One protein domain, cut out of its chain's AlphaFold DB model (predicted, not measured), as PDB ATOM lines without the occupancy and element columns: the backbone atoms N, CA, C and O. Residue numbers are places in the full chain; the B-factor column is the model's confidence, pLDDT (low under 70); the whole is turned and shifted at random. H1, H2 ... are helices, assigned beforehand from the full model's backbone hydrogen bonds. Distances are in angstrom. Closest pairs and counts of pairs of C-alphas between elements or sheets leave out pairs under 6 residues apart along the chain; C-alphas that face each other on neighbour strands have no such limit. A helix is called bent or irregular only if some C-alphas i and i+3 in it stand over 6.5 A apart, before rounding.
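What this domain is: This is residues 237 to 329 of the 329 residues of an uncharacterized protein of Suillus luteus UH-Slu-Lm8-n1 (UniProt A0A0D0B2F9). Three helices, H2, H3 and H4, make an up-and-down bundle in the middle, with H1 beside H3 at one side and the short H5 at the other. Across the domain H1, H3, H4 and H5 make a shallow arc, with H2 on its inner side, and the whole is a thin slab. The printed part has 93 residues with five named helices, H1 to H5 in chain order, and no named strand; the class is all helix. It is compact, with a radius of gyration of the C-alphas of 13.1 A, and spans 38 by 31 by 18 A.

How they stand to each other: H1, residues 240 to 252, touches H3, residues 276 to 291, closest at the C-alphas of Ser 243 and Ser 277, 5.3 A apart; they run the same way at a shallow tilt of 15 degrees. H1 is only just apart from H2, residues 255 to 270, with the closest C-alphas 8.2 A apart. H2 has a kink of 28 degrees near residue 263. H2 and H3 form a hairpin at a steep tilt of 44 degrees; H2 touches H3 with residues 258 to 265 alone, closest at the C-alphas of Leu 265 and Ala 282, 7.3 A apart. H3 and H4, residues 298 to 311, form a second hairpin at a shallow tilt of 31 degrees, with the C-alphas of Ile 286 and Cys 304 closest at 5.5 A. H4 touches H2, with the C-alphas of Leu 307 and Pro 266 closest at 4.8 A; they run the same way at a shallow tilt of 33 degrees, only just short of steep. H5, residues 318 to 324, only just touches H2, with 3 pairs of C-alphas within 8 A, the closest those of Lys 318 and Ile 270 at 7.4 A. H5 is close to but not clearly touching H4, and apart from H1 and H3. In H3 and H4 every O i to N i+4 pair is within hydrogen-bond range; H2 has 9 of 12, H1 has 1 of 9 with 3 of 10 O i to N i+3 pairs, and H5 has 1 of 3 with 2 of 4.

Where its parts are: H1 begins at C-alpha 240 (204.678, 214.181, 203.042) and is 22.7 A long; it is irregular, with C-alphas 241 and 244 7.1 A apart. H2 is 23.9 A long and only just irregular, with C-alphas 263 and 266 6.7 A apart. H3 is 22.5 A long, from C-alpha 276 (204.852, 206.926, 207.315). H4 is 19.9 A long, and H5, 10.5 A, ends at C-alpha 324 (193.067, 184.633, 209.362).

The domain as a whole: The C-alphas of Glu 241 and His 329 are the two farthest apart, at 39.9 A. The printed part has no cut and no long link. Mean pLDDT of the printed part is 81.7; residues 237 to 247 and 322 to 329 are under 70.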
ATOM      1  N   GLU A 237     201.803 207.533 197.696       69.19
ATOM      2  CA  GLU A 237     202.693 208.590 197.217       69.19
ATOM      3  C   GLU A 237     203.707 208.927 198.318       69.19
ATOM      4  O   GLU A 237     203.390 208.883 199.510       69.19
ATOM      5  N   ASP A 238     204.937 209.248 197.919       62.56
ATOM      6  CA  ASP A 238     206.012 209.643 198.838       62.56
ATOM      7  C   ASP A 238     205.844 211.087 199.359       62.56
ATOM      8  O   ASP A 238     206.686 211.571 200.115       62.56
ATOM      9  N   ASP A 239     204.775 211.788 198.971       63.78
ATOM     10  CA  ASP A 239     204.584 213.193 199.323       63.78
ATOM     11  C   ASP A 239     204.059 213.358 200.761       63.78
ATOM     12  O   ASP A 239     202.898 213.087 201.088       63.78
ATOM     13  N   ASP A 240     204.936 213.877 201.627       62.28
ATOM     14  CA  ASP A 240     204.678 214.181 203.042       62.28
ATOM     15  C   ASP A 240     203.489 215.147 203.261       62.28
ATOM     16  O   ASP A 240     202.859 215.126 204.320       62.28
ATOM     17  N   GLU A 241     203.136 215.988 202.279       62.16
ATOM     18  CA  GLU A 241     202.051 216.977 202.415       62.16
ATOM     19  C   GLU A 241     200.640 216.372 202.293       62.16
ATOM     20  O   GLU A 241     199.682 216.924 202.846       62.16
ATOM     21  N   GLY A 242     200.490 215.204 201.657       58.78
ATOM     22  CA  GLY A 242     199.195 214.527 201.511       58.78
ATOM     23  C   GLY A 242     198.646 213.939 202.819       58.78
ATOM     24  O   GLY A 242     197.455 213.650 202.922       58.78
ATOM     25  N   SER A 243     199.483 213.799 203.857       57.00
ATOM     26  CA  SER A 243     199.186 213.005 205.059       57.00
ATOM     27  C   SER A 243     198.045 213.533 205.942       57.00
ATOM     28  O   SER A 243     197.549 212.792 206.794       57.00
ATOM     29  N   LEU A 244     197.697 214.818 205.863       58.31
ATOM     30  CA  LEU A 244     196.770 215.430 206.825       58.31
ATOM     31  C   LEU A 244     195.300 215.236 206.449       58.31
ATOM     32  O   LEU A 244     194.452 215.224 207.339       58.31
ATOM     33  N   TRP A 245     195.002 215.029 205.167       60.88
ATOM     34  CA  TRP A 245     193.633 214.838 204.685       60.88
ATOM     35  C   TRP A 245     193.000 213.546 205.230       60.88
ATOM     36  O   TRP A 245     191.804 213.507 205.500       60.88
ATOM     37  N   PHE A 246     193.813 212.520 205.512       61.66
ATOM     38  CA  PHE A 246     193.344 211.216 205.998       61.66
ATOM     39  C   PHE A 246     192.723 211.246 207.400       61.66
ATOM     40  O   PHE A 246     191.790 210.492 207.669       61.66
ATOM     41  N   MET A 247     193.224 212.113 208.287       65.38
ATOM     42  CA  MET A 247     192.760 212.168 209.679       65.38
ATOM     43  C   MET A 247     191.318 212.666 209.774       65.38
ATOM     44  O   MET A 247     190.516 212.100 210.509       65.38
ATOM     45  N   TYR A 248     190.982 213.704 209.007       71.50
ATOM     46  CA  TYR A 248     189.628 214.268 208.990       71.50
ATOM     47  C   TYR A 248     188.616 213.294 208.405       71.50
ATOM     48  O   TYR A 248     187.460 213.263 208.813       71.50
ATOM     49  N   TRP A 249     189.077 212.471 207.470       77.25
ATOM     50  CA  TRP A 249     188.224 211.557 206.756       77.25
ATOM     51  C   TRP A 249     187.743 210.375 207.620       77.25
ATOM     52  O   TRP A 249     186.582 209.964 207.527       77.25
ATOM     53  N   LEU A 250     188.613 209.831 208.479       81.69
ATOM     54  CA  LEU A 250     188.289 208.638 209.263       81.69
ATOM     55  C   LEU A 250     186.991 208.803 210.049       81.69
ATOM     56  O   LEU A 250     186.235 207.839 210.125       81.69
ATOM     57  N   ASP A 251     186.709 209.994 210.585       83.69
ATOM     58  CA  ASP A 251     185.520 210.292 211.386       83.69
ATOM     59  C   ASP A 251     184.196 210.143 210.626       83.69
ATOM     60  O   ASP A 251     183.229 209.649 211.208       83.69
ATOM     61  N   GLU A 252     184.183 210.448 209.330       84.25
ATOM     62  CA  GLU A 252     182.992 210.417 208.469       84.25
ATOM     63  C   GLU A 252     182.841 209.104 207.684       84.25
ATOM     64  O   GLU A 252     181.858 208.894 206.972       84.25
ATOM     65  N   CYS A 253     183.812 208.198 207.809       83.81
ATOM     66  CA  CYS A 253     183.817 206.919 207.118       83.81
ATOM     67  C   CYS A 253     182.664 205.991 207.566       83.81
ATOM     68  O   CYS A 253     182.517 205.749 208.768       83.81
ATOM     69  N   PRO A 254     181.897 205.404 206.624       85.44
ATOM     70  CA  PRO A 254     180.928 204.355 206.933       85.44
ATOM     71  C   PRO A 254     181.579 203.111 207.558       85.44
ATOM     72  O   PRO A 254     182.651 202.682 207.129       85.44
ATOM     73  N   ASP A 255     180.889 202.459 208.500       85.44
ATOM     74  CA  ASP A 255     181.403 201.264 209.192       85.44
ATOM     75  C   ASP A 255     181.811 200.133 208.233       85.44
ATOM     76  O   ASP A 255     182.832 199.486 208.451       85.44
ATOM     77  N   SER A 256     181.073 199.931 207.135       83.06
ATOM     78  CA  SER A 256     181.395 198.922 206.113       83.06
ATOM     79  C   SER A 256     182.746 199.167 205.434       83.06
ATOM     80  O   SER A 256     183.444 198.230 205.048       83.06
ATOM     81  N   VAL A 257     183.140 200.432 205.303       85.38
ATOM     82  CA  VAL A 257     184.408 200.831 204.694       85.38
ATOM     83  C   VAL A 257     185.535 200.693 205.711       85.38
ATOM     84  O   VAL A 257     186.595 200.177 205.364       85.38
ATOM     85  N   LEU A 258     185.309 201.068 206.975       88.56
ATOM     86  CA  LEU A 258     186.266 200.814 208.061       88.56
ATOM     87  C   LEU A 258     186.532 199.312 208.226       88.56
ATOM     88  O   LEU A 258     187.680 198.891 208.383       88.56
ATOM     89  N   GLU A 259     185.478 198.499 208.150       88.00
ATOM     90  CA  GLU A 259     185.582 197.045 208.165       88.00
ATOM     91  C   GLU A 259     186.431 196.562 206.989       88.00
ATOM     92  O   GLU A 259     187.431 195.878 207.206       88.00
ATOM     93  N   TRP A 260     186.125 196.980 205.762       88.56
ATOM     94  CA  TRP A 260     186.922 196.642 204.582       88.56
ATOM     95  C   TRP A 260     188.396 197.075 204.685       88.56
ATOM     96  O   TRP A 260     189.296 196.322 204.297       88.56
ATOM     97  N   LEU A 261     188.672 198.253 205.247       89.38
ATOM     98  CA  LEU A 261     190.034 198.732 205.474       89.38
ATOM     99  C   LEU A 261     190.791 197.858 206.468       89.38
ATOM    100  O   LEU A 261     191.969 197.574 206.247       89.38
ATOM    101  N   SER A 262     190.118 197.389 207.524       90.75
ATOM    102  CA  SER A 262     190.723 196.457 208.479       90.75
ATOM    103  C   SER A 262     191.192 195.174 207.788       90.75
ATOM    104  O   SER A 262     192.265 194.676 208.113       90.75
ATOM    105  N   HIS A 263     190.445 194.694 206.787       86.81
ATOM    106  CA  HIS A 263     190.813 193.523 205.985       86.81
ATOM    107  C   HIS A 263     191.962 193.844 205.020       86.81
ATOM    108  O   HIS A 263     192.892 193.059 204.864       86.81
ATOM    109  N   SER A 264     191.927 195.013 204.376       86.62
ATOM    110  CA  SER A 264     192.847 195.341 203.279       86.62
ATOM    111  C   SER A 264     194.245 195.758 203.754       86.62
ATOM    112  O   SER A 264     195.248 195.383 203.147       86.62
ATOM    113  N   LEU A 265     194.349 196.504 204.857       89.50
ATOM    114  CA  LEU A 265     195.620 197.063 205.336       89.50
ATOM    115  C   LEU A 265     196.708 196.034 205.678       89.50
ATOM    116  O   LEU A 265     197.849 196.268 205.270       89.50
ATOM    117  N   PRO A 266     196.429 194.909 206.372       90.25
ATOM    118  CA  PRO A 266     197.442 193.887 206.637       90.25
ATOM    119  C   PRO A 266     198.226 193.497 205.381       90.25
ATOM    120  O   PRO A 266     199.454 193.404 205.414       90.25
ATOM    121  N   TYR A 267     197.542 193.362 204.244       84.88
ATOM    122  CA  TYR A 267     198.174 193.001 202.981       84.88
ATOM    123  C   TYR A 267     199.214 194.033 202.526       84.88
ATOM    124  O   TYR A 267     200.319 193.652 202.134       84.88
ATOM    125  N   HIS A 268     198.930 195.332 202.657       84.38
ATOM    126  CA  HIS A 268     199.896 196.387 202.326       84.38
ATOM    127  C   HIS A 268     201.144 196.314 203.201       84.38
ATOM    128  O   HIS A 268     202.263 196.363 202.682       84.38
ATOM    129  N   PHE A 269     200.958 196.100 204.503       89.25
ATOM    130  CA  PHE A 269     202.061 196.000 205.449       89.25
ATOM    131  C   PHE A 269     202.956 194.792 205.197       89.25
ATOM    132  O   PHE A 269     204.177 194.935 205.156       89.25
ATOM    133  N   ILE A 270     202.379 193.622 204.915       86.62
ATOM    134  CA  ILE A 270     203.175 192.439 204.562       86.62
ATOM    135  C   ILE A 270     203.929 192.622 203.238       86.62
ATOM    136  O   ILE A 270     205.028 192.090 203.075       86.62
ATOM    137  N   THR A 271     203.381 193.369 202.275       81.81
ATOM    138  CA  THR A 271     204.076 193.609 200.996       81.81
ATOM    139  C   THR A 271     205.226 194.615 201.101       81.81
ATOM    140  O   THR A 271     205.962 194.784 200.130       81.81
ATOM    141  N   GLY A 272     205.401 195.267 202.257       81.50
ATOM    142  CA  GLY A 272     206.440 196.273 202.485       81.50
ATOM    143  C   GLY A 272     206.204 197.591 201.744       81.50
ATOM    144  O   GLY A 272     207.113 198.412 201.661       81.50
ATOM    145  N   ARG A 273     205.001 197.809 201.194       75.81
ATOM    146  CA  ARG A 273     204.610 199.052 200.509       75.81
ATOM    147  C   ARG A 273     203.964 200.020 201.495       75.81
ATOM    148  O   ARG A 273     202.788 200.347 201.368       75.81
ATOM    149  N   VAL A 274     204.724 200.421 202.506       83.19
ATOM    150  CA  VAL A 274     204.230 201.268 203.595       83.19
ATOM    151  C   VAL A 274     205.091 202.516 203.701       83.19
ATOM    152  O   VAL A 274     206.310 202.421 203.829       83.19
ATOM    153  N   ASN A 275     204.444 203.677 203.661       85.69
ATOM    154  CA  ASN A 275     205.042 204.960 204.011       85.69
ATOM    155  C   ASN A 275     204.544 205.410 205.398       85.69
ATOM    156  O   ASN A 275     203.571 204.873 205.933       85.69
ATOM    157  N   HIS A 276     205.194 206.419 205.980       85.75
ATOM    158  CA  HIS A 276     204.852 206.926 207.315       85.75
ATOM    159  C   HIS A 276     203.385 207.400 207.417       85.75
ATOM    160  O   HIS A 276     202.733 207.229 208.448       85.75
ATOM    161  N   SER A 277     202.833 207.955 206.334       83.25
ATOM    162  CA  SER A 277     201.425 208.360 206.250       83.25
ATOM    163  C   SER A 277     200.476 207.171 206.430       83.25
ATOM    164  O   SER A 277     199.525 207.255 207.208       83.25
ATOM    165  N   LEU A 278     200.761 206.046 205.767       86.00
ATOM    166  CA  LEU A 278     199.977 204.818 205.873       86.00
ATOM    167  C   LEU A 278     200.123 204.158 207.254       86.00
ATOM    168  O   LEU A 278     199.145 203.626 207.775       86.00
ATOM    169  N   GLU A 279     201.303 204.237 207.883       89.81
ATOM    170  CA  GLU A 279     201.499 203.811 209.281       89.81
ATOM    171  C   GLU A 279     200.608 204.586 210.238       89.81
ATOM    172  O   GLU A 279     199.879 203.989 211.031       89.81
ATOM    173  N   LYS A 280     200.630 205.916 210.138       88.75
ATOM    174  CA  LYS A 280     199.809 206.786 210.974       88.75
ATOM    175  C   LYS A 280     198.324 206.475 210.792       88.75
ATOM    176  O   LYS A 280     197.629 206.248 211.779       88.75
ATOM    177  N   PHE A 281     197.877 206.376 209.541       87.94
ATOM    178  CA  PHE A 281     196.507 206.009 209.197       87.94
ATOM    179  C   PHE A 281     196.098 204.652 209.789       87.94
ATOM    180  O   PHE A 281     195.028 204.528 210.381       87.94
ATOM    181  N   ALA A 282     196.962 203.638 209.693       91.88
ATOM    182  CA  ALA A 282     196.702 202.320 210.265       91.88
ATOM    183  C   ALA A 282     196.539 202.369 211.797       91.88
ATOM    184  O   ALA A 282     195.620 201.742 212.327       91.88
ATOM    185  N   VAL A 283     197.370 203.143 212.513       92.50
ATOM    186  CA  VAL A 283     197.233 203.328 213.974       92.50
ATOM    187  C   VAL A 283     195.884 203.948 214.329       92.50
ATOM    188  O   VAL A 283     195.222 203.512 215.277       92.50
ATOM    189  N   GLU A 284     195.466 204.967 213.585       91.38
ATOM    190  CA  GLU A 284     194.197 205.647 213.826       91.38
ATOM    191  C   GLU A 284     193.001 204.766 213.516       91.38
ATOM    192  O   GLU A 284     192.075 204.699 214.323       91.38
ATOM    193  N   LEU A 285     193.046 204.037 212.401       91.38
ATOM    194  CA  LEU A 285     192.006 203.086 212.045       91.38
ATOM    195  C   LEU A 285     191.847 202.020 213.134       91.38
ATOM    196  O   LEU A 285     190.727 201.780 213.584       91.38
ATOM    197  N   ILE A 286     192.948 201.412 213.596       94.00
ATOM    198  CA  ILE A 286     192.924 200.440 214.700       94.00
ATOM    199  C   ILE A 286     192.292 201.079 215.939       94.00
ATOM    200  O   ILE A 286     191.405 200.491 216.560       94.00
ATOM    201  N   SER A 287     192.724 202.292 216.288       92.88
ATOM    202  CA  SER A 287     192.221 203.011 217.458       92.88
ATOM    203  C   SER A 287     190.719 203.270 217.352       92.88
ATOM    204  O   SER A 287     189.993 203.012 218.313       92.88
ATOM    205  N   LYS A 288     190.239 203.715 216.186       91.50
ATOM    206  CA  LYS A 288     188.824 203.983 215.923       91.50
ATOM    207  C   LYS A 288     187.990 202.702 215.970       91.50
ATOM    208  O   LYS A 288     187.000 202.654 216.697       91.50
ATOM    209  N   LEU A 289     188.406 201.655 215.259       91.50
ATOM    210  CA  LEU A 289     187.693 200.374 215.200       91.50
ATOM    211  C   LEU A 289     187.591 199.698 216.573       91.50
ATOM    212  O   LEU A 289     186.537 199.175 216.926       91.50
ATOM    213  N   LEU A 290     188.663 199.731 217.369       91.06
ATOM    214  CA  LEU A 290     188.680 199.118 218.701       91.06
ATOM    215  C   LEU A 290     187.999 199.974 219.778       91.06
ATOM    216  O   LEU A 290     187.593 199.432 220.806       91.06
ATOM    217  N   SER A 291     187.864 201.284 219.554       90.25
ATOM    218  CA  SER A 291     187.190 202.212 220.479       90.25
ATOM    219  C   SER A 291     185.733 202.489 220.109       90.25
ATOM    220  O   SER A 291     185.077 203.284 220.788       90.25
ATOM    221  N   SER A 292     185.222 201.869 219.041       87.50
ATOM    222  CA  SER A 292     183.843 202.062 218.598       87.50
ATOM    223  C   SER A 292     182.849 201.689 219.714       87.50
ATOM    224  O   SER A 292     183.050 200.691 220.415       87.50
ATOM    225  N   PRO A 293     181.771 202.474 219.927       84.88
ATOM    226  CA  PRO A 293     180.766 202.171 220.944       84.88
ATOM    227  C   PRO A 293     180.009 200.869 220.647       84.88
ATOM    228  O   PRO A 293     179.549 200.196 221.572       84.88
ATOM    229  N   SER A 294     179.886 200.498 219.371       87.38
ATOM    230  CA  SER A 294     179.470 199.156 218.977       87.38
ATOM    231  C   SER A 294     180.632 198.196 219.195       87.38
ATOM    232  O   SER A 294     181.741 198.456 218.733       87.38
ATOM    233  N   SER A 295     180.386 197.072 219.869       83.56
ATOM    234  CA  SER A 295     181.412 196.036 220.018       83.56
ATOM    235  C   SER A 295     181.871 195.568 218.628       83.56
ATOM    236  O   SER A 295     181.023 195.081 217.877       83.56
ATOM    237  N   PRO A 296     183.161 195.722 218.267       88.06
ATOM    238  CA  PRO A 296     183.647 195.326 216.952       88.06
ATOM    239  C   PRO A 296     183.470 193.821 216.748       88.06
ATOM    240  O   PRO A 296     183.524 193.038 217.704       88.06
ATOM    241  N   SER A 297     183.265 193.409 215.495       88.06
ATOM    242  CA  SER A 297     183.180 191.991 215.155       88.06
ATOM    243  C   SER A 297     184.486 191.275 215.521       88.06
ATOM    244  O   SER A 297     185.565 191.875 215.554       88.06
ATOM    245  N   THR A 298     184.416 189.969 215.793       87.00
ATOM    246  CA  THR A 298     185.625 189.173 216.066       87.00
ATOM    247  C   THR A 298     186.621 189.250 214.906       87.00
ATOM    248  O   THR A 298     187.824 189.288 215.155       87.00
ATOM    249  N   GLN A 299     186.126 189.362 213.669       85.00
ATOM    250  CA  GLN A 299     186.954 189.529 212.477       85.00
ATOM    251  C   GLN A 299     187.699 190.871 212.479       85.00
ATOM    252  O   GLN A 299     188.916 190.886 212.319       85.00
ATOM    253  N   ILE A 300     187.014 191.985 212.767       89.25
ATOM    254  CA  ILE A 300     187.654 193.307 212.893       89.25
ATOM    255  C   ILE A 300     188.753 193.278 213.964       89.25
ATOM    256  O   ILE A 300     189.857 193.770 213.737       89.25
ATOM    257  N   ILE A 301     188.487 192.666 215.124       90.56
ATOM    258  CA  ILE A 301     189.485 192.543 216.198       90.56
ATOM    259  C   ILE A 301     190.698 191.732 215.723       90.56
ATOM    260  O   ILE A 301     191.839 192.133 215.974       90.56
ATOM    261  N   ALA A 302     190.470 190.605 215.042       88.88
ATOM    262  CA  ALA A 302     191.535 189.758 214.510       88.88
ATOM    263  C   ALA A 302     192.393 190.513 213.484       88.88
ATOM    264  O   ALA A 302     193.619 190.520 213.603       88.88
ATOM    265  N   ASN A 303     191.755 191.219 212.552       90.38
ATOM    266  CA  ASN A 303     192.406 192.007 211.511       90.38
ATOM    267  C   ASN A 303     193.230 193.165 212.090       90.38
ATOM    268  O   ASN A 303     194.407 193.312 211.759       90.38
ATOM    269  N   CYS A 304     192.662 193.935 213.023       93.25
ATOM    270  CA  CYS A 304     193.380 194.999 213.728       93.25
ATOM    271  C   CYS A 304     194.574 194.456 214.523       93.25
ATOM    272  O   CYS A 304     195.640 195.067 214.531       93.25
ATOM    273  N   THR A 305     194.421 193.298 215.171       92.00
ATOM    274  CA  THR A 305     195.511 192.656 215.922       92.00
ATOM    275  C   THR A 305     196.629 192.204 214.986       92.00
ATOM    276  O   THR A 305     197.799 192.468 215.259       92.00
ATOM    277  N   LEU A 306     196.279 191.561 213.866       91.94
ATOM    278  CA  LEU A 306     197.233 191.137 212.844       91.94
ATOM    279  C   LEU A 306     197.995 192.335 212.271       91.94
ATOM    280  O   LEU A 306     199.223 192.311 212.243       91.94
ATOM    281  N   LEU A 307     197.278 193.390 211.875       93.19
ATOM    282  CA  LEU A 307     197.868 194.626 211.372       93.19
ATOM    283  C   LEU A 307     198.870 195.199 212.377       93.19
ATOM    284  O   LEU A 307     200.023 195.439 212.030       93.19
ATOM    285  N   ALA A 308     198.465 195.326 213.641       93.69
ATOM    286  CA  ALA A 308     199.317 195.850 214.697       93.69
ATOM    287  C   ALA A 308     200.575 194.979 214.911       93.69
ATOM    288  O   ALA A 308     201.668 195.512 215.095       93.69
ATOM    289  N   CYS A 309     200.456 193.647 214.846       92.38
ATOM    290  CA  CYS A 309     201.602 192.735 214.895       92.38
ATOM    291  C   CYS A 309     202.581 192.969 213.733       92.38
ATOM    292  O   CYS A 309     203.791 193.040 213.952       92.38
ATOM    293  N   VAL A 310     202.074 193.107 212.508       92.31
ATOM    294  CA  VAL A 310     202.917 193.330 211.324       92.31
ATOM    295  C   VAL A 310     203.606 194.696 211.407       92.31
ATOM    296  O   VAL A 310     204.801 194.789 211.136       92.31
ATOM    297  N   MET A 311     202.902 195.730 211.878       93.12
ATOM    298  CA  MET A 311     203.456 197.073 212.108       93.12
ATOM    299  C   MET A 311     204.644 197.080 213.080       93.12
ATOM    300  O   MET A 311     205.571 197.863 212.905       93.12
ATOM    301  N   VAL A 312     204.661 196.197 214.086       92.75
ATOM    302  CA  VAL A 312     205.799 196.068 215.021       92.75
ATOM    303  C   VAL A 312     206.886 195.099 214.534       92.75
ATOM    304  O   VAL A 312     207.794 194.750 215.291       92.75
ATOM    305  N   GLY A 313     206.815 194.658 213.274       90.56
ATOM    306  CA  GLY A 313     207.831 193.827 212.630       90.56
ATOM    307  C   GLY A 313     207.662 192.321 212.836       90.56
ATOM    308  O   GLY A 313     208.606 191.568 212.577       90.56
ATOM    309  N   VAL A 314     206.492 191.850 213.291       91.88
ATOM    310  CA  VAL A 314     206.203 190.408 213.308       91.88
ATOM    311  C   VAL A 314     206.119 189.910 211.868       91.88
ATOM    312  O   VAL A 314     205.304 190.374 211.076       91.88
ATOM    313  N   GLN A 315     206.963 188.935 211.543       90.31
ATOM    314  CA  GLN A 315     206.954 188.273 210.244       90.31
ATOM    315  C   GLN A 315     205.754 187.327 210.164       90.31
ATOM    316  O   GLN A 315     205.623 186.421 210.989       90.31
ATOM    317  N   VAL A 316     204.897 187.528 209.166       88.06
ATOM    318  CA  VAL A 316     203.718 186.694 208.906       88.06
ATOM    319  C   VAL A 316     203.866 186.076 207.520       88.06
ATOM    320  O   VAL A 316     204.164 186.782 206.555       88.06
ATOM    321  N   ASP A 317     203.676 184.758 207.406       84.94
ATOM    322  CA  ASP A 317     203.642 184.110 206.096       84.94
ATOM    323  C   ASP A 317     202.420 184.621 205.323       84.94
ATOM    324  O   ASP A 317     201.306 184.680 205.852       84.94
ATOM    325  N   LYS A 318     202.609 184.961 204.044       79.44
ATOM    326  CA  LYS A 318     201.527 185.402 203.156       79.44
ATOM    327  C   LYS A 318     200.325 184.448 203.176       79.44
ATOM    328  O   LYS A 318     199.185 184.894 203.084       79.44
ATOM    329  N   LYS A 319     200.575 183.143 203.320       77.69
ATOM    330  CA  LYS A 319     199.549 182.090 203.373       77.69
ATOM    331  C   LYS A 319     198.705 182.131 204.644       77.69
ATOM    332  O   LYS A 319     197.566 181.671 204.625       77.69
ATOM    333  N   ASP A 320     199.253 182.645 205.741       79.12
ATOM    334  CA  ASP A 320     198.552 182.696 207.023       79.12
ATOM    335  C   ASP A 320     197.583 183.879 207.092       79.12
ATOM    336  O   ASP A 320     196.535 183.763 207.722       79.12
ATOM    337  N   ILE A 321     197.858 184.971 206.373       75.81
ATOM    338  CA  ILE A 321     196.966 186.141 206.302       75.81
ATOM    339  C   ILE A 321     195.629 185.754 205.678       75.81
ATOM    340  O   ILE A 321     194.586 185.975 206.284       75.81
ATOM    341  N   VAL A 322     195.675 185.095 204.513       68.88
ATOM    342  CA  VAL A 322     194.477 184.656 203.779       68.88
ATOM    343  C   VAL A 322     193.594 183.758 204.658       68.88
ATOM    344  O   VAL A 322     192.371 183.820 204.595       68.88
ATOM    345  N   ARG A 323     194.208 182.966 205.550       68.12
ATOM    346  CA  ARG A 323     193.495 182.084 206.488       68.12
ATOM    347  C   ARG A 323     192.897 182.801 207.697       68.12
ATOM    348  O   ARG A 323     191.882 182.334 208.210       68.12
ATOM    349  N   ILE A 324     193.552 183.845 208.210       64.62
ATOM    350  CA  ILE A 324     193.067 184.633 209.362       64.62
ATOM    351  C   ILE A 324     191.854 185.479 208.956       64.62
ATOM    352  O   ILE A 324     190.949 185.687 209.759       64.62
ATOM    353  N   ASP A 325     191.814 185.890 207.694       57.16
ATOM    354  CA  ASP A 325     190.839 186.824 207.140       57.16
ATOM    355  C   ASP A 325     189.376 186.323 207.181       57.16
ATOM    356  O   ASP A 325     188.462 187.127 207.061       57.16
ATOM    357  N   LYS A 326     189.114 185.006 207.310       59.03
ATOM    358  CA  LYS A 326     187.772 184.455 206.986       59.03
ATOM    359  C   LYS A 326     187.246 183.330 207.888       59.03
ATOM    360  O   LYS A 326     186.234 182.712 207.574       59.03
ATOM    361  N   ARG A 327     187.895 183.027 209.022       52.69
ATOM    362  CA  ARG A 327     187.479 181.919 209.925       52.69
ATOM    363  C   ARG A 327     186.430 182.290 210.983       52.69
ATOM    364  O   ARG A 327     186.103 181.435 211.807       52.69
ATOM    365  N   CYS A 328     185.937 183.527 211.014       47.09
ATOM    366  CA  CYS A 328     185.046 184.003 212.079       47.09
ATOM    367  C   CYS A 328     183.557 184.118 211.702       47.09
ATOM    368  O   CYS A 328     182.807 184.691 212.495       47.09
ATOM    369  N   HIS A 329     183.130 183.565 210.562       42.25
ATOM    370  CA  HIS A 329     181.716 183.485 210.172       42.25
ATOM    371  C   HIS A 329     181.088 182.122 210.459       42.25
ATOM    372  O   HIS A 329     181.772 181.091 210.252       42.25
TER     373      HIS A 329